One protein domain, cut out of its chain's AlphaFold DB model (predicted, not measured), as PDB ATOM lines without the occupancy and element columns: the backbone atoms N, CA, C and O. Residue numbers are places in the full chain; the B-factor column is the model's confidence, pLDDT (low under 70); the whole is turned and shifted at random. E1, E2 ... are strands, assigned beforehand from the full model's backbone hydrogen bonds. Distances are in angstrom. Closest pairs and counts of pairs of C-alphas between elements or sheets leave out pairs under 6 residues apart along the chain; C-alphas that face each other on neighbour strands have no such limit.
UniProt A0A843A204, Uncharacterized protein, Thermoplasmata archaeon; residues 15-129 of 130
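This is residues 15 to 129 of the 130 residues of an uncharacterized protein of Thermoplasmata archaeon (UniProt A0A843A204). Two strand sheets stand end to end in a long rod: a long, twisted ribbon of three strands, E2, E3 and E7, makes one end, and a curled sheet of four strands, E1, E4, E5 and E6, makes the other. Three links, residues 22 to 28, 54 to 59 and 100 to 118, join the two sheets. The printed part has 115 residues with seven named strands, E1 to E7 in that order along the chain, and no named helix; the class is all strand. Both sheets are antiparallel, in the orders E1 - E4 - E5 - E6 and E2 - E3 - E7. The whole is extended, with a radius of gyration of the C-alphas of 23.2 A and spans of 82 by 33 by 21 A.

E1, residues 15 to 21, begins at C-alpha 15 (29.804, -48.648, -16.610) and is 20.0 A long from first to last C-alpha. E2, residues 29 to 40, is 35.4 A long and ends at C-alpha 40 (-17.474, -18.389, 19.698). E3, residues 43 to 53, is 33.1 A long, and E4, residues 60 to 67, is 23.3 A long. E5, residues 73 to 85, is 24.9 A long and bends by 105 degrees at residue 79. E6, residues 93 to 99, is 15.8 A long. E7, residues 119 to 128, is 29.1 A long and ends at C-alpha 128 (-16.221, -26.965, 15.347).

The sheet E1 E4 E5 E6 is twisted and curled like part of a barrel, with a curl of 144 degrees. E1 and E4 are antiparallel at 172 degrees, with N 17 and O 64 2.9 A apart. The hairpin E4 and E5 has N 63 and O 77 at 2.9 A. The hairpin E5 and E6 has N 82 and O 97 at 2.8 A; E4, E5 and E6 form a meander, each strand the antiparallel neighbour of the one before. The pairing of E5 is staggered: its residues 73 to 80 pair with E4 and its residues 80 to 85 with E6. Edge strands E1 and E6 come closest at the C-alphas of Thr 18 and Met 97, 6.0 A apart. In the other sheet, also twisted, the hairpin E2 and E3 is antiparallel at 169 degrees, with N 33 and O 49 at 2.9 A. E3 and E7 are antiparallel at 165 degrees, with N 48 and O 123 at 2.8 A. E1 and E2 are apart.

The C-alphas of Thr 41 and Glu 70, the two farthest apart, are 82.4 A from each other. The link from E6 to E7 is long, with 19 residues; in it, residues 111 to 112 pair with residues 82 to 83 of E5, and residues 115 to 116 with residues 55 to 56. The printed part has no cut. Mean pLDDT of the printed part is 85.1; residues 86 to 94 and 104 to 108 are under 70.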
ATOM      1  N   LEU A  15      30.662 -48.302 -17.729       82.69
ATOM      2  CA  LEU A  15      29.804 -48.648 -16.610       82.69
ATOM      3  C   LEU A  15      30.389 -48.009 -15.358       82.69
ATOM      4  O   LEU A  15      31.586 -48.108 -15.102       82.69
ATOM      5  N   ILE A  16      29.532 -47.331 -14.601       83.94
ATOM      6  CA  ILE A  16      29.880 -46.758 -13.305       83.94
ATOM      7  C   ILE A  16      28.921 -47.378 -12.300       83.94
ATOM      8  O   ILE A  16      27.720 -47.105 -12.340       83.94
ATOM      9  N   ASP A  17      29.452 -48.244 -11.444       89.12
ATOM     10  CA  ASP A  17      28.727 -48.798 -10.307       89.12
ATOM     11  C   ASP A  17      29.127 -48.029  -9.049       89.12
ATOM     12  O   ASP A  17      30.306 -47.947  -8.702       89.12
ATOM     13  N   THR A  18      28.150 -47.425  -8.380       90.00
ATOM     14  CA  THR A  18      28.379 -46.551  -7.232       90.00
ATOM     15  C   THR A  18      27.591 -47.052  -6.035       90.00
ATOM     16  O   THR A  18      26.360 -47.075  -6.043       90.00
ATOM     17  N   HIS A  19      28.312 -47.356  -4.960       91.56
ATOM     18  CA  HIS A  19      27.744 -47.683  -3.661       91.56
ATOM     19  C   HIS A  19      28.165 -46.620  -2.651       91.56
ATOM     20  O   HIS A  19      29.353 -46.345  -2.504       91.56
ATOM     21  N   ALA A  20      27.210 -46.022  -1.941       91.00
ATOM     22  CA  ALA A  20      27.492 -45.024  -0.917       91.00
ATOM     23  C   ALA A  20      26.555 -45.180   0.278       91.00
ATOM     24  O   ALA A  20      25.351 -45.381   0.124       91.00
ATOM     25  N   GLU A  21      27.112 -45.024   1.472       89.75
ATOM     26  CA  GLU A  21      26.404 -45.080   2.741       89.75
ATOM     27  C   GLU A  21      26.790 -43.897   3.635       89.75
ATOM     28  O   GLU A  21      27.841 -43.277   3.493       89.75
ATOM     29  N   SER A  22      25.909 -43.531   4.562       83.94
ATOM     30  CA  SER A  22      26.226 -42.520   5.569       83.94
ATOM     31  C   SER A  22      26.674 -43.218   6.845       83.94
ATOM     32  O   SER A  22      25.855 -43.816   7.538       83.94
ATOM     33  N   SER A  23      27.951 -43.074   7.202       77.06
ATOM     34  CA  SER A  23      28.521 -43.575   8.464       77.06
ATOM     35  C   SER A  23      28.064 -42.769   9.694       77.06
ATOM     36  O   SER A  23      28.226 -43.195  10.839       77.06
ATOM     37  N   LYS A  24      27.464 -41.589   9.477       79.38
ATOM     38  CA  LYS A  24      27.013 -40.675  10.536       79.38
ATOM     39  C   LYS A  24      25.555 -40.914  10.907       79.38
ATOM     40  O   LYS A  24      24.703 -41.073  10.035       79.38
ATOM     41  N   ILE A  25      25.268 -40.835  12.209       79.06
ATOM     42  CA  ILE A  25      23.899 -40.863  12.730       79.06
ATOM     43  C   ILE A  25      23.165 -39.607  12.229       79.06
ATOM     44  O   ILE A  25      23.599 -38.491  12.532       79.06
ATOM     45  N   PRO A  26      22.063 -39.756  11.475       78.56
ATOM     46  CA  PRO A  26      21.296 -38.622  10.990       78.56
ATOM     47  C   PRO A  26      20.598 -37.912  12.160       78.56
ATOM     48  O   PRO A  26      19.650 -38.439  12.738       78.56
ATOM     49  N   ILE A  27      21.049 -36.701  12.506       86.69
ATOM     50  CA  ILE A  27      20.397 -35.844  13.508       86.69
ATOM     51  C   ILE A  27      19.607 -34.748  12.793       86.69
ATOM     52  O   ILE A  27      20.116 -34.069  11.901       86.69
ATOM     53  N   GLY A  28      18.358 -34.559  13.211       90.19
ATOM     54  CA  GLY A  28      17.492 -33.480  12.758       90.19
ATOM     55  C   GLY A  28      16.631 -32.946  13.898       90.19
ATOM     56  O   GLY A  28      16.466 -33.600  14.925       90.19
ATOM     57  N   PHE A  29      16.075 -31.754  13.704       93.94
ATOM     58  CA  PHE A  29      15.212 -31.073  14.665       93.94
ATOM     59  C   PHE A  29      13.851 -30.788  14.039       93.94
ATOM     60  O   PHE A  29      13.760 -30.435  12.862       93.94
ATOM     61  N   HIS A  30      12.791 -30.911  14.832       96.12
ATOM     62  CA  HIS A  30      11.431 -30.553  14.444       96.12
ATOM     63  C   HIS A  30      10.777 -29.829  15.618       96.12
ATOM     64  O   HIS A  30      10.719 -30.363  16.723       96.12
ATOM     65  N   ALA A  31      10.314 -28.605  15.381       96.50
ATOM     66  CA  ALA A  31       9.590 -27.808  16.356       96.50
ATOM     67  C   ALA A  31       8.470 -27.019  15.673       96.50
ATOM     68  O   ALA A  31       8.502 -26.779  14.466       96.50
ATOM     69  N   GLY A  32       7.486 -26.585  16.449       95.56
ATOM     70  CA  GLY A  32       6.423 -25.729  15.952       95.56
ATOM     71  C   GLY A  32       5.781 -24.929  17.068       95.56
ATOM     72  O   GLY A  32       5.921 -25.253  18.246       95.56
ATOM     73  N   ILE A  33       5.092 -23.870  16.668       96.81
ATOM     74  CA  ILE A  33       4.262 -23.043  17.531       96.81
ATOM     75  C   ILE A  33       2.881 -22.939  16.903       96.81
ATOM     76  O   ILE A  33       2.748 -22.806  15.685       96.81
ATOM     77  N   SER A  34       1.849 -22.991  17.734       95.62
ATOM     78  CA  SER A  34       0.479 -22.777  17.295       95.62
ATOM     79  C   SER A  34      -0.255 -21.816  18.206       95.62
ATOM     80  O   SER A  34      -0.025 -21.783  19.413       95.62
ATOM     81  N   LEU A  35      -1.156 -21.054  17.600       95.75
ATOM     82  CA  LEU A  35      -2.093 -20.172  18.259       95.75
ATOM     83  C   LEU A  35      -3.505 -20.693  18.008       95.75
ATOM     84  O   LEU A  35      -3.884 -20.999  16.876       95.75
ATOM     85  N   GLU A  36      -4.270 -20.777  19.085       94.75
ATOM     86  CA  GLU A  36      -5.689 -21.092  19.050       94.75
ATOM     87  C   GLU A  36      -6.469 -19.857  19.490       94.75
ATOM     88  O   GLU A  36      -6.118 -19.214  20.482       94.75
ATOM     89  N   TYR A  37      -7.506 -19.507  18.735       93.62
ATOM     90  CA  TYR A  37      -8.365 -18.369  19.022       93.62
ATOM     91  C   TYR A  37      -9.828 -18.801  19.027       93.62
ATOM     92  O   TYR A  37     -10.342 -19.312  18.030       93.62
ATOM     93  N   GLU A  38     -10.505 -18.595  20.151       94.62
ATOM     94  CA  GLU A  38     -11.938 -18.840  20.272       94.62
ATOM     95  C   GLU A  38     -12.711 -17.748  19.520       94.62
ATOM     96  O   GLU A  38     -12.598 -16.562  19.823       94.62
ATOM     97  N   LEU A  39     -13.493 -18.148  18.516       91.00
ATOM     98  CA  LEU A  39     -14.360 -17.256  17.736       91.00
ATOM     99  C   LEU A  39     -15.804 -17.246  18.264       91.00
ATOM    100  O   LEU A  39     -16.571 -16.334  17.965       91.00
ATOM    101  N   GLY A  40     -16.182 -18.265  19.035       90.31
ATOM    102  CA  GLY A  40     -17.474 -18.389  19.698       90.31
ATOM    103  C   GLY A  40     -17.546 -19.682  20.504       90.31
ATOM    104  O   GLY A  40     -16.634 -20.503  20.446       90.31
ATOM    105  N   THR A  41     -18.671 -19.912  21.182       87.62
ATOM    106  CA  THR A  41     -18.861 -21.020  22.140       87.62
ATOM    107  C   THR A  41     -18.508 -22.404  21.586       87.62
ATOM    108  O   THR A  41     -18.058 -23.273  22.329       87.62
ATOM    109  N   ASN A  42     -18.665 -22.595  20.273       91.81
ATOM    110  CA  ASN A  42     -18.441 -23.865  19.586       91.81
ATOM    111  C   ASN A  42     -17.445 -23.763  18.411       91.81
ATOM    112  O   ASN A  42     -17.303 -24.730  17.661       91.81
ATOM    113  N   LEU A  43     -16.771 -22.619  18.223       94.06
ATOM    114  CA  LEU A  43     -15.926 -22.349  17.054       94.06
ATOM    115  C   LEU A  43     -14.540 -21.845  17.466       94.06
ATOM    116  O   LEU A  43     -14.419 -20.821  18.132       94.06
ATOM    117  N   TRP A  44     -13.496 -22.540  17.026       95.75
ATOM    118  CA  TRP A  44     -12.104 -22.199  17.316       95.75
ATOM    119  C   TRP A  44     -11.305 -22.120  16.018       95.75
ATOM    120  O   TRP A  44     -11.418 -23.001  15.166       95.75
ATOM    121  N   LEU A  45     -10.489 -21.083  15.870       95.19
ATOM    122  CA  LEU A  45      -9.525 -20.943  14.786       95.19
ATOM    123  C   LEU A  45      -8.154 -21.417  15.263       95.19
ATOM    124  O   LEU A  45      -7.706 -21.060  16.348       95.19
ATOM    125  N   TYR A  46      -7.492 -22.210  14.433       95.44
ATOM    126  CA  TYR A  46      -6.151 -22.727  14.658       95.44
ATOM    127  C   TYR A  46      -5.206 -22.165  13.599       95.44
ATOM    128  O   TYR A  46      -5.493 -22.243  12.403       95.44
ATOM    129  N   LEU A  47      -4.068 -21.637  14.040       96.50
ATOM    130  CA  LEU A  47      -2.959 -21.227  13.187       96.50
ATOM    131  C   LEU A  47      -1.669 -21.842  13.732       96.50
ATOM    132  O   LEU A  47      -1.259 -21.539  14.847       96.50
ATOM    133  N   GLY A  48      -1.018 -22.694  12.949       96.06
ATOM    134  CA  GLY A  48       0.224 -23.369  13.310       96.06
ATOM    135  C   GLY A  48       1.351 -23.059  12.335       96.06
ATOM    136  O   GLY A  48       1.150 -23.053  11.122       96.06
ATOM    137  N   ALA A  49       2.551 -22.853  12.864       97.19
ATOM    138  CA  ALA A  49       3.790 -22.786  12.105       97.19
ATOM    139  C   ALA A  49       4.743 -23.871  12.608       97.19
ATOM    140  O   ALA A  49       5.069 -23.928  13.792       97.19
ATOM    141  N   TRP A  50       5.203 -24.723  11.696       97.19
ATOM    142  CA  TRP A  50       6.080 -25.850  11.997       97.19
ATOM    143  C   TRP A  50       7.343 -25.763  11.156       97.19
ATOM    144  O   TRP A  50       7.277 -25.521   9.951       97.19
ATOM    145  N   GLY A  51       8.490 -25.986  11.782       96.38
ATOM    146  CA  GLY A  51       9.793 -26.043  11.139       96.38
ATOM    147  C   GLY A  51      10.458 -27.389  11.391       96.38
ATOM    148  O   GLY A  51      10.492 -27.886  12.517       96.38
ATOM    149  N   ARG A  52      11.033 -27.960  10.338       96.06
ATOM    150  CA  ARG A  52      11.923 -29.116  10.419       96.06
ATOM    151  C   ARG A  52      13.256 -28.779   9.772       96.06
ATOM    152  O   ARG A  52      13.300 -28.145   8.718       96.06
ATOM    153  N   TYR A  53      14.340 -29.219  10.389       94.81
ATOM    154  CA  TYR A  53      15.686 -29.104   9.851       94.81
ATOM    155  C   TYR A  53      16.389 -30.449   9.963       94.81
ATOM    156  O   TYR A  53      16.634 -30.942  11.062       94.81
ATOM    157  N   ALA A  54      16.705 -31.042   8.817       93.06
ATOM    158  CA  ALA A  54      17.387 -32.323   8.727       93.06
ATOM    159  C   ALA A  54      18.153 -32.359   7.403       93.06
ATOM    160  O   ALA A  54      17.555 -32.457   6.332       93.06
ATOM    161  N   ARG A  55      19.480 -32.227   7.485       90.75
ATOM    162  CA  ARG A  55      20.390 -32.227   6.334       90.75
ATOM    163  C   ARG A  55      21.481 -33.259   6.542       90.75
ATOM    164  O   ARG A  55      22.277 -33.127   7.468       90.75
ATOM    165  N   PHE A  56      21.549 -34.228   5.640       89.31
ATOM    166  CA  PHE A  56      22.505 -35.330   5.705       89.31
ATOM    167  C   PHE A  56      23.531 -35.203   4.583       89.31
ATOM    168  O   PHE A  56      23.171 -35.021   3.417       89.31
ATOM    169  N   ARG A  57      24.813 -35.239   4.956       87.94
ATOM    170  CA  ARG A  57      25.973 -34.997   4.083       87.94
ATOM    171  C   ARG A  57      27.102 -35.959   4.427       87.94
ATOM    172  O   ARG A  57      27.120 -36.500   5.530       87.94
ATOM    173  N   GLY A  58      28.095 -36.038   3.544       86.31
ATOM    174  CA  GLY A  58      29.277 -36.872   3.762       86.31
ATOM    175  C   GLY A  58      28.947 -38.350   3.609       86.31
ATOM    176  O   GLY A  58      29.309 -39.147   4.463       86.31
ATOM    177  N   TRP A  59      28.193 -38.672   2.562       90.56
ATOM    178  CA  TRP A  59      27.974 -40.044   2.125       90.56
ATOM    179  C   TRP A  59      29.312 -40.582   1.636       90.56
ATOM    180  O   TRP A  59      29.888 -40.005   0.717       90.56
ATOM    181  N   GLU A  60      29.810 -41.622   2.283       92.50
ATOM    182  CA  GLU A  60      31.094 -42.253   1.995       92.50
ATOM    183  C   GLU A  60      30.845 -43.566   1.253       92.50
ATOM    184  O   GLU A  60      29.825 -44.225   1.459       92.50
ATOM    185  N   GLY A  61      31.736 -43.951   0.346       92.06
ATOM    186  CA  GLY A  61      31.498 -45.156  -0.439       92.06
ATOM    187  C   GLY A  61      32.582 -45.504  -1.439       92.06
ATOM    188  O   GLY A  61      33.728 -45.064  -1.324       92.06
ATOM    189  N   THR A  62      32.184 -46.284  -2.438       92.88
ATOM    190  CA  THR A  62      33.023 -46.742  -3.541       92.88
ATOM    191  C   THR A  62      32.356 -46.469  -4.881       92.88
ATOM    192  O   THR A  62      31.134 -46.562  -5.017       92.88
ATOM    193  N   SER A  63      33.152 -46.169  -5.899       91.00
ATOM    194  CA  SER A  63      32.717 -46.202  -7.294       91.00
ATOM    195  C   SER A  63      33.667 -47.052  -8.115       91.00
ATOM    196  O   SER A  63      34.880 -46.893  -8.017       91.00
ATOM    197  N   MET A  64      33.105 -47.981  -8.880       89.06
ATOM    198  CA  MET A  64      33.830 -48.832  -9.809       89.06
ATOM    199  C   MET A  64      33.527 -48.360 -11.224       89.06
ATOM    200  O   MET A  64      32.372 -48.375 -11.652       89.06
ATOM    201  N   LEU A  65      34.564 -47.923 -11.927       85.81
ATOM    202  CA  LEU A  65      34.508 -47.592 -13.341       85.81
ATOM    203  C   LEU A  65      35.035 -48.787 -14.125       85.81
ATOM    204  O   LEU A  65      36.174 -49.193 -13.915       85.81
ATOM    205  N   ASP A  66      34.213 -49.329 -15.018       85.25
ATOM    206  CA  ASP A  66      34.572 -50.432 -15.908       85.25
ATOM    207  C   ASP A  66      34.284 -50.032 -17.359       85.25
ATOM    208  O   ASP A  66      33.200 -49.538 -17.690       85.25
ATOM    209  N   SER A  67      35.268 -50.205 -18.235       83.94
ATOM    210  CA  SER A  67      35.144 -49.869 -19.647       83.94
ATOM    211  C   SER A  67      35.863 -50.870 -20.540       83.94
ATOM    212  O   SER A  67      36.971 -51.326 -20.256       83.94
ATOM    213  N   ASN A  68      35.242 -51.157 -21.681       83.38
ATOM    214  CA  ASN A  68      35.787 -52.029 -22.720       83.38
ATOM    215  C   ASN A  68      36.587 -51.259 -23.789       83.38
ATOM    216  O   ASN A  68      36.689 -51.727 -24.924       83.38
ATOM    217  N   TYR A  69      37.117 -50.076 -23.457       77.50
ATOM    218  CA  TYR A  69      38.076 -49.386 -24.324       77.50
ATOM    219  C   TYR A  69      39.351 -50.226 -24.490       77.50
ATOM    220  O   TYR A  69      39.588 -51.160 -23.733       77.50
ATOM    221  N   GLU A  70      40.180 -49.909 -25.486       77.12
ATOM    222  CA  GLU A  70      41.528 -50.472 -25.596       77.12
ATOM    223  C   GLU A  70      42.561 -49.396 -25.215       77.12
ATOM    224  O   GLU A  70      42.682 -48.398 -25.931       77.12
ATOM    225  N   PRO A  71      43.320 -49.568 -24.113       77.94
ATOM    226  CA  PRO A  71      43.267 -50.680 -23.157       77.94
ATOM    227  C   PRO A  71      42.020 -50.628 -22.253       77.94
ATOM    228  O   PRO A  71      41.523 -49.532 -21.980       77.94
ATOM    229  N   PRO A  72      41.530 -51.785 -21.763       75.31
ATOM    230  CA  PRO A  72      40.401 -51.808 -20.841       75.31
ATOM    231  C   PRO A  72      40.798 -51.118 -19.540       75.31
ATOM    232  O   PRO A  72      41.900 -51.332 -19.024       75.31
ATOM    233  N   VAL A  73      39.898 -50.288 -19.020       78.75
ATOM    234  CA  VAL A  73      40.110 -49.541 -17.775       78.75
ATOM    235  C   VAL A  73      39.121 -50.048 -16.740       78.75
ATOM    236  O   VAL A  73      37.914 -49.985 -16.964       78.75
ATOM    237  N   SER A  74      39.657 -50.529 -15.618       84.06
ATOM    238  CA  SER A  74      38.910 -50.888 -14.415       84.06
ATOM    239  C   SER A  74      39.532 -50.156 -13.231       84.06
ATOM    240  O   SER A  74      40.645 -50.482 -12.818       84.06
ATOM    241  N   GLU A  75      38.814 -49.191 -12.669       86.12
ATOM    242  CA  GLU A  75      39.292 -48.363 -11.560       86.12
ATOM    243  C   GLU A  75      38.292 -48.381 -10.405       86.12
ATOM    244  O   GLU A  75      37.083 -48.270 -10.603       86.12
ATOM    245  N   LEU A  76      38.809 -48.534  -9.184       90.19
ATOM    246  CA  LEU A  76      38.031 -48.453  -7.952       90.19
ATOM    247  C   LEU A  76      38.430 -47.182  -7.207       90.19
ATOM    248  O   LEU A  76      39.573 -47.057  -6.762       90.19
ATOM    249  N   GLU A  77      37.477 -46.279  -7.016       89.50
ATOM    250  CA  GLU A  77      37.660 -45.059  -6.239       89.50
ATOM    251  C   GLU A  77      36.878 -45.122  -4.919       89.50
ATOM    252  O   GLU A  77      35.792 -45.700  -4.840       89.50
ATOM    253  N   GLN A  78      37.450 -44.539  -3.864       91.88
ATOM    254  CA  GLN A  78      36.856 -44.413  -2.532       91.88
ATOM    255  C   GLN A  78      36.855 -42.951  -2.100       91.88
ATOM    256  O   GLN A  78      37.816 -42.220  -2.349       91.88
ATOM    257  N   GLY A  79      35.803 -42.525  -1.404       91.44
ATOM    258  CA  GLY A  79      35.712 -41.159  -0.895       91.44
ATOM    259  C   GLY A  79      34.285 -40.726  -0.601       91.44
ATOM    260  O   GLY A  79      33.505 -41.501  -0.055       91.44
ATOM    261  N   ILE A  80      33.945 -39.487  -0.964       91.94
ATOM    262  CA  ILE A  80      32.631 -38.880  -0.719       91.94
ATOM    263  C   ILE A  80      31.796 -38.913  -2.002       91.94
ATOM    264  O   ILE A  80      32.321 -38.713  -3.092       91.94
ATOM    265  N   LEU A  81      30.486 -39.132  -1.884       91.31
ATOM    266  CA  LEU A  81      29.543 -39.058  -2.997       91.31
ATOM    267  C   LEU A  81      29.375 -37.610  -3.481       91.31
ATOM    268  O   LEU A  81      28.890 -36.737  -2.747       91.31
ATOM    269  N   TYR A  82      29.709 -37.381  -4.744       88.94
ATOM    270  CA  TYR A  82      29.484 -36.138  -5.467       88.94
ATOM    271  C   TYR A  82      28.439 -36.334  -6.565       88.94
ATOM    272  O   TYR A  82      28.212 -37.438  -7.063       88.94
ATOM    273  N   TYR A  83      27.800 -35.234  -6.946       84.94
ATOM    274  CA  TYR A  83      26.998 -35.143  -8.154       84.94
ATOM    275  C   TYR A  83      27.397 -33.918  -8.970       84.94
ATOM    276  O   TYR A  83      27.795 -32.879  -8.430       84.94
ATOM    277  N   GLU A  84      27.241 -34.040 -10.281       77.94
ATOM    278  CA  GLU A  84      27.478 -32.962 -11.232       77.94
ATOM    279  C   GLU A  84      26.162 -32.528 -11.888       77.94
ATOM    280  O   GLU A  84      25.386 -33.354 -12.384       77.94
ATOM    281  N   VAL A  85      25.913 -31.216 -11.898       70.06
ATOM    282  CA  VAL A  85      24.800 -30.600 -12.634       70.06
ATOM    283  C   VAL A  85      25.368 -29.997 -13.909       70.06
ATOM    284  O   VAL A  85      26.099 -29.012 -13.843       70.06
ATOM    285  N   VAL A  86      25.018 -30.574 -15.055       62.47
ATOM    286  CA  VAL A  86      25.470 -30.100 -16.370       62.47
ATOM    287  C   VAL A  86      24.326 -29.329 -17.038       62.47
ATOM    288  O   VAL A  86      23.179 -29.772 -16.971       62.47
ATOM    289  N   PRO A  87      24.592 -28.192 -17.705       58.12
ATOM    290  CA  PRO A  87      23.557 -27.345 -18.307       58.12
ATOM    291  C   PRO A  87      22.785 -27.970 -19.484       58.12
ATOM    292  O   PRO A  87      21.882 -27.324 -20.012       58.12
ATOM    293  N   THR A  88      23.088 -29.204 -19.907       60.16
ATOM    294  CA  THR A  88      22.415 -29.866 -21.040       60.16
ATOM    295  C   THR A  88      20.920 -30.087 -20.792       60.16
ATOM    296  O   THR A  88      20.130 -30.027 -21.729       60.16
ATOM    297  N   VAL A  89      20.522 -30.294 -19.533       58.59
ATOM    298  CA  VAL A  89      19.126 -30.258 -19.081       58.59
ATOM    299  C   VAL A  89      19.109 -29.548 -17.725       58.59
ATOM    300  O   VAL A  89      19.812 -29.931 -16.790       58.59
ATOM    301  N   ILE A  90      18.344 -28.457 -17.631       57.44
ATOM    302  CA  ILE A  90      18.301 -27.595 -16.445       57.44
ATOM    303  C   ILE A  90      17.973 -28.441 -15.200       57.44
ATOM    304  O   ILE A  90      16.922 -29.073 -15.126       57.44
ATOM    305  N   HIS A  91      18.878 -28.421 -14.216       56.44
ATOM    306  CA  HIS A  91      18.752 -29.071 -12.902       56.44
ATOM    307  C   HIS A  91      18.733 -30.610 -12.864       56.44
ATOM    308  O   HIS A  91      18.410 -31.167 -11.815       56.44
ATOM    309  N   THR A  92      19.128 -31.319 -13.923       54.66
ATOM    310  CA  THR A  92      19.282 -32.781 -13.836       54.66
ATOM    311  C   THR A  92      20.720 -33.177 -13.500       54.66
ATOM    312  O   THR A  92      21.641 -32.736 -14.196       54.66
ATOM    313  N   PRO A  93      20.940 -34.022 -12.477       59.28
ATOM    314  CA  PRO A  93      22.255 -34.593 -12.232       59.28
ATOM    315  C   PRO A  93      22.605 -35.547 -13.377       59.28
ATOM    316  O   PRO A  93      21.823 -36.438 -13.705       59.28
ATOM    317  N   ARG A  94      23.764 -35.343 -14.009       67.69
ATOM    318  CA  ARG A  94      24.237 -36.208 -15.105       67.69
ATOM    319  C   ARG A  94      25.046 -37.389 -14.579       67.69
ATOM    320  O   ARG A  94      24.995 -38.468 -15.159       67.69
ATOM    321  N   LEU A  95      25.790 -37.165 -13.500       74.00
ATOM    322  CA  LEU A  95      26.729 -38.125 -12.944       74.00
ATOM    323  C   LEU A  95      26.647 -38.089 -11.418       74.00
ATOM    324  O   LEU A  95      26.727 -37.012 -10.823       74.00
ATOM    325  N   LEU A  96      26.470 -39.262 -10.811       82.31
ATOM    326  CA  LEU A  96      26.726 -39.509  -9.395       82.31
ATOM    327  C   LEU A  96      27.926 -40.442  -9.310       82.31
ATOM    328  O   LEU A  96      27.908 -41.500  -9.929       82.31
ATOM    329  N   MET A  97      28.940 -40.054  -8.546       87.12
ATOM    330  CA  MET A  97      30.087 -40.916  -8.279       87.12
ATOM    331  C   MET A  97      30.732 -40.567  -6.947       87.12
ATOM    332  O   MET A  97      30.631 -39.441  -6.453       87.12
ATOM    333  N   VAL A  98      31.385 -41.554  -6.355       88.31
ATOM    334  CA  VAL A  98      32.163 -41.404  -5.134       88.31
ATOM    335  C   VAL A  98      33.612 -41.129  -5.492       88.31
ATOM    336  O   VAL A  98      34.208 -41.904  -6.232       88.31
ATOM    337  N   GLN A  99      34.165 -40.051  -4.932       85.94
ATOM    338  CA  GLN A  99      35.529 -39.625  -5.218       85.94
ATOM    339  C   GLN A  99      36.291 -39.117  -4.004       85.94
ATOM    340  O   GLN A  99      35.724 -38.562  -3.055       85.94
ATOM    341  N   SER A 100      37.605 -39.289  -4.068       85.62
ATOM    342  CA  SER A 100      38.567 -38.874  -3.045       85.62
ATOM    343  C   SER A 100      38.711 -37.351  -2.947       85.62
ATOM    344  O   SER A 100      38.949 -36.805  -1.868       85.62
ATOM    345  N   SER A 101      38.505 -36.649  -4.061       82.38
ATOM    346  CA  SER A 101      38.485 -35.189  -4.160       82.38
ATOM    347  C   SER A 101      37.374 -34.744  -5.118       82.38
ATOM    348  O   SER A 101      36.903 -35.563  -5.905       82.38
ATOM    349  N   PRO A 102      36.881 -33.493  -5.031       78.12
ATOM    350  CA  PRO A 102      35.895 -32.999  -5.988       78.12
ATOM    351  C   PRO A 102      36.436 -33.134  -7.424       78.12
ATOM    352  O   PRO A 102      37.579 -32.738  -7.647       78.12
ATOM    353  N   PRO A 103      35.659 -33.657  -8.388       70.25
ATOM    354  CA  PRO A 103      36.144 -33.854  -9.750       70.25
ATOM    355  C   PRO A 103      36.429 -32.526 -10.438       70.25
ATOM    356  O   PRO A 103      35.571 -31.639 -10.475       70.25
ATOM    357  N   ASP A 104      37.589 -32.440 -11.079       65.06
ATOM    358  CA  ASP A 104      37.923 -31.364 -12.006       65.06
ATOM    359  C   ASP A 104      37.222 -31.623 -13.353       65.06
ATOM    360  O   ASP A 104      37.791 -32.176 -14.295       65.06
ATOM    361  N   GLY A 105      35.930 -31.295 -13.428       61.97
ATOM    362  CA  GLY A 105      35.127 -31.423 -14.647       61.97
ATOM    363  C   GLY A 105      35.251 -30.188 -15.552       61.97
ATOM    364  O   GLY A 105      35.252 -29.069 -15.037       61.97
ATOM    365  N   PRO A 106      35.296 -30.341 -16.893       54.47
ATOM    366  CA  PRO A 106      35.519 -29.229 -17.827       54.47
ATOM    367  C   PRO A 106      34.429 -28.141 -17.792       54.47
ATOM    368  O   PRO A 106      34.716 -27.008 -18.160       54.47
ATOM    369  N   ASP A 107      33.224 -28.456 -17.300       59.03
ATOM    370  CA  ASP A 107      32.092 -27.520 -17.160       59.03
ATOM    371  C   ASP A 107      31.298 -27.719 -15.848       59.03
ATOM    372  O   ASP A 107      30.219 -27.148 -15.649       59.03
ATOM    373  N   GLY A 108      31.802 -28.567 -14.950       59.38
ATOM    374  CA  GLY A 108      31.072 -29.060 -13.789       59.38
ATOM    375  C   GLY A 108      31.388 -28.278 -12.529       59.38
ATOM    376  O   GLY A 108      32.544 -28.152 -12.144       59.38
ATOM    377  N   PHE A 109      30.362 -27.809 -11.820       72.31
ATOM    378  CA  PHE A 109      30.507 -27.435 -10.412       72.31
ATOM    379  C   PHE A 109      30.177 -28.667  -9.564       72.31
ATOM    380  O   PHE A 109      28.992 -28.862  -9.257       72.31
ATOM    381  N   PRO A 110      31.160 -29.513  -9.196       76.88
ATOM    382  CA  PRO A 110      30.885 -30.678  -8.375       76.88
ATOM    383  C   PRO A 110      30.298 -30.270  -7.034       76.88
ATOM    384  O   PRO A 110      30.775 -29.355  -6.357       76.88
ATOM    385  N   ARG A 111      29.245 -30.971  -6.627       84.44
ATOM    386  CA  ARG A 111      28.588 -30.757  -5.341       84.44
ATOM    387  C   ARG A 111      28.549 -32.065  -4.588       84.44
ATOM    388  O   ARG A 111      28.240 -33.105  -5.156       84.44
ATOM    389  N   GLN A 112      28.831 -32.013  -3.292       88.25
ATOM    390  CA  GLN A 112      28.589 -33.168  -2.432       88.25
ATOM    391  C   GLN A 112      27.102 -33.503  -2.446       88.25
ATOM    392  O   GLN A 112      26.268 -32.596  -2.373       88.25
ATOM    393  N   ALA A 113      26.774 -34.791  -2.500       88.19
ATOM    394  CA  ALA A 113      25.404 -35.253  -2.364       88.19
ATOM    395  C   ALA A 113      24.867 -34.890  -0.974       88.19
ATOM    396  O   ALA A 113      25.476 -35.177   0.062       88.19
ATOM    397  N   ILE A 114      23.720 -34.214  -0.958       88.81
ATOM    398  CA  ILE A 114      23.037 -33.788   0.259       88.81
ATOM    399  C   ILE A 114      21.598 -34.254   0.145       88.81
ATOM    400  O   ILE A 114      20.908 -33.889  -0.805       88.81
ATOM    401  N   ILE A 115      21.135 -34.998   1.144       88.00
ATOM    402  CA  ILE A 115      19.710 -35.267   1.309       88.00
ATOM    403  C   ILE A 115      19.170 -34.239   2.301       88.00
ATOM    404  O   ILE A 115      19.617 -34.175   3.450       88.00
ATOM    405  N   ASP A 116      18.253 -33.393   1.834       91.19
ATOM    406  CA  ASP A 116      17.666 -32.298   2.606       91.19
ATOM    407  C   ASP A 116      16.175 -32.548   2.844       91.19
ATOM    408  O   ASP A 116      15.366 -32.497   1.921       91.19
ATOM    409  N   PHE A 117      15.813 -32.800   4.100       91.06
ATOM    410  CA  PHE A 117      14.426 -32.911   4.556       91.06
ATOM    411  C   PHE A 117      13.954 -31.651   5.287       91.06
ATOM    412  O   PHE A 117      12.887 -31.653   5.907       91.06
ATOM    413  N   SER A 118      14.731 -30.571   5.244       93.94
ATOM    414  CA  SER A 118      14.373 -29.319   5.899       93.94
ATOM    415  C   SER A 118      13.165 -28.680   5.226       93.94
ATOM    416  O   SER A 118      12.931 -28.824   4.027       93.94
ATOM    417  N   GLY A 119      12.367 -27.970   6.006       95.00
ATOM    418  CA  GLY A 119      11.187 -27.310   5.485       95.00
ATOM    419  C   GLY A 119      10.408 -26.597   6.567       95.00
ATOM    420  O   GLY A 119      10.579 -26.840   7.761       95.00
ATOM    421  N   VAL A 120       9.526 -25.721   6.115       96.50
ATOM    422  CA  VAL A 120       8.554 -25.039   6.957       96.50
ATOM    423  C   VAL A 120       7.161 -25.373   6.448       96.50
ATOM    424  O   VAL A 120       6.961 -25.549   5.248       96.50
ATOM    425  N   SER A 121       6.200 -25.487   7.355       96.44
ATOM    426  CA  SER A 121       4.794 -25.640   7.004       96.44
ATOM    427  C   SER A 121       3.944 -24.690   7.831       96.44
ATOM    428  O   SER A 121       4.201 -24.473   9.016       96.44
ATOM    429  N   LEU A 122       2.940 -24.118   7.176       96.62
ATOM    430  CA  LEU A 122       1.904 -23.313   7.800       96.62
ATOM    431  C   LEU A 122       0.601 -24.095   7.720       96.62
ATOM    432  O   LEU A 122       0.270 -24.656   6.677       96.62
ATOM    433  N   GLN A 123      -0.120 -24.142   8.829       96.00
ATOM    434  CA  GLN A 123      -1.385 -24.845   8.947       96.00
ATOM    435  C   GLN A 123      -2.431 -23.869   9.469       96.00
ATOM    436  O   GLN A 123      -2.198 -23.177  10.456       96.00
ATOM    437  N   VAL A 124      -3.581 -23.820   8.808       95.94
ATOM    438  CA  VAL A 124      -4.748 -23.051   9.247       95.94
ATOM    439  C   VAL A 124      -5.919 -24.011   9.315       95.94
ATOM    440  O   VAL A 124      -6.130 -24.792   8.389       95.94
ATOM    441  N   GLY A 125      -6.671 -23.970  10.408       94.44
ATOM    442  CA  GLY A 125      -7.809 -24.853  10.617       94.44
ATOM    443  C   GLY A 125      -8.925 -24.180  11.395       94.44
ATOM    444  O   GLY A 125      -8.721 -23.178  12.076       94.44
ATOM    445  N   ILE A 126     -10.117 -24.761  11.298       94.50
ATOM    446  CA  ILE A 126     -11.270 -24.397  12.116       94.50
ATOM    447  C   ILE A 126     -11.720 -25.659  12.839       94.50
ATOM    448  O   ILE A 126     -11.914 -26.706  12.222       94.50
ATOM    449  N   ARG A 127     -11.889 -25.563  14.153       92.69
ATOM    450  CA  ARG A 127     -12.428 -26.623  14.995       92.69
ATOM    451  C   ARG A 127     -13.849 -26.248  15.398       92.69
ATOM    452  O   ARG A 127     -14.065 -25.226  16.044       92.69
ATOM    453  N   ILE A 128     -14.800 -27.097  15.014       91.69
ATOM    454  CA  ILE A 128     -16.221 -26.965  15.347       91.69
ATOM    455  C   ILE A 128     -16.560 -28.035  16.380       91.69
ATOM    456  O   ILE A 128     -16.308 -29.219  16.148       91.69
ATOM    457  N   ARG A 129     -17.111 -27.632  17.524       88.00
ATOM    458  CA  ARG A 129     -17.637 -28.559  18.530       88.00
ATOM    459  C   ARG A 129     -19.156 -28.638  18.358       88.00
ATOM    460  O   ARG A 129     -19.839 -27.647  18.594       88.00
TER     461      ARG A 129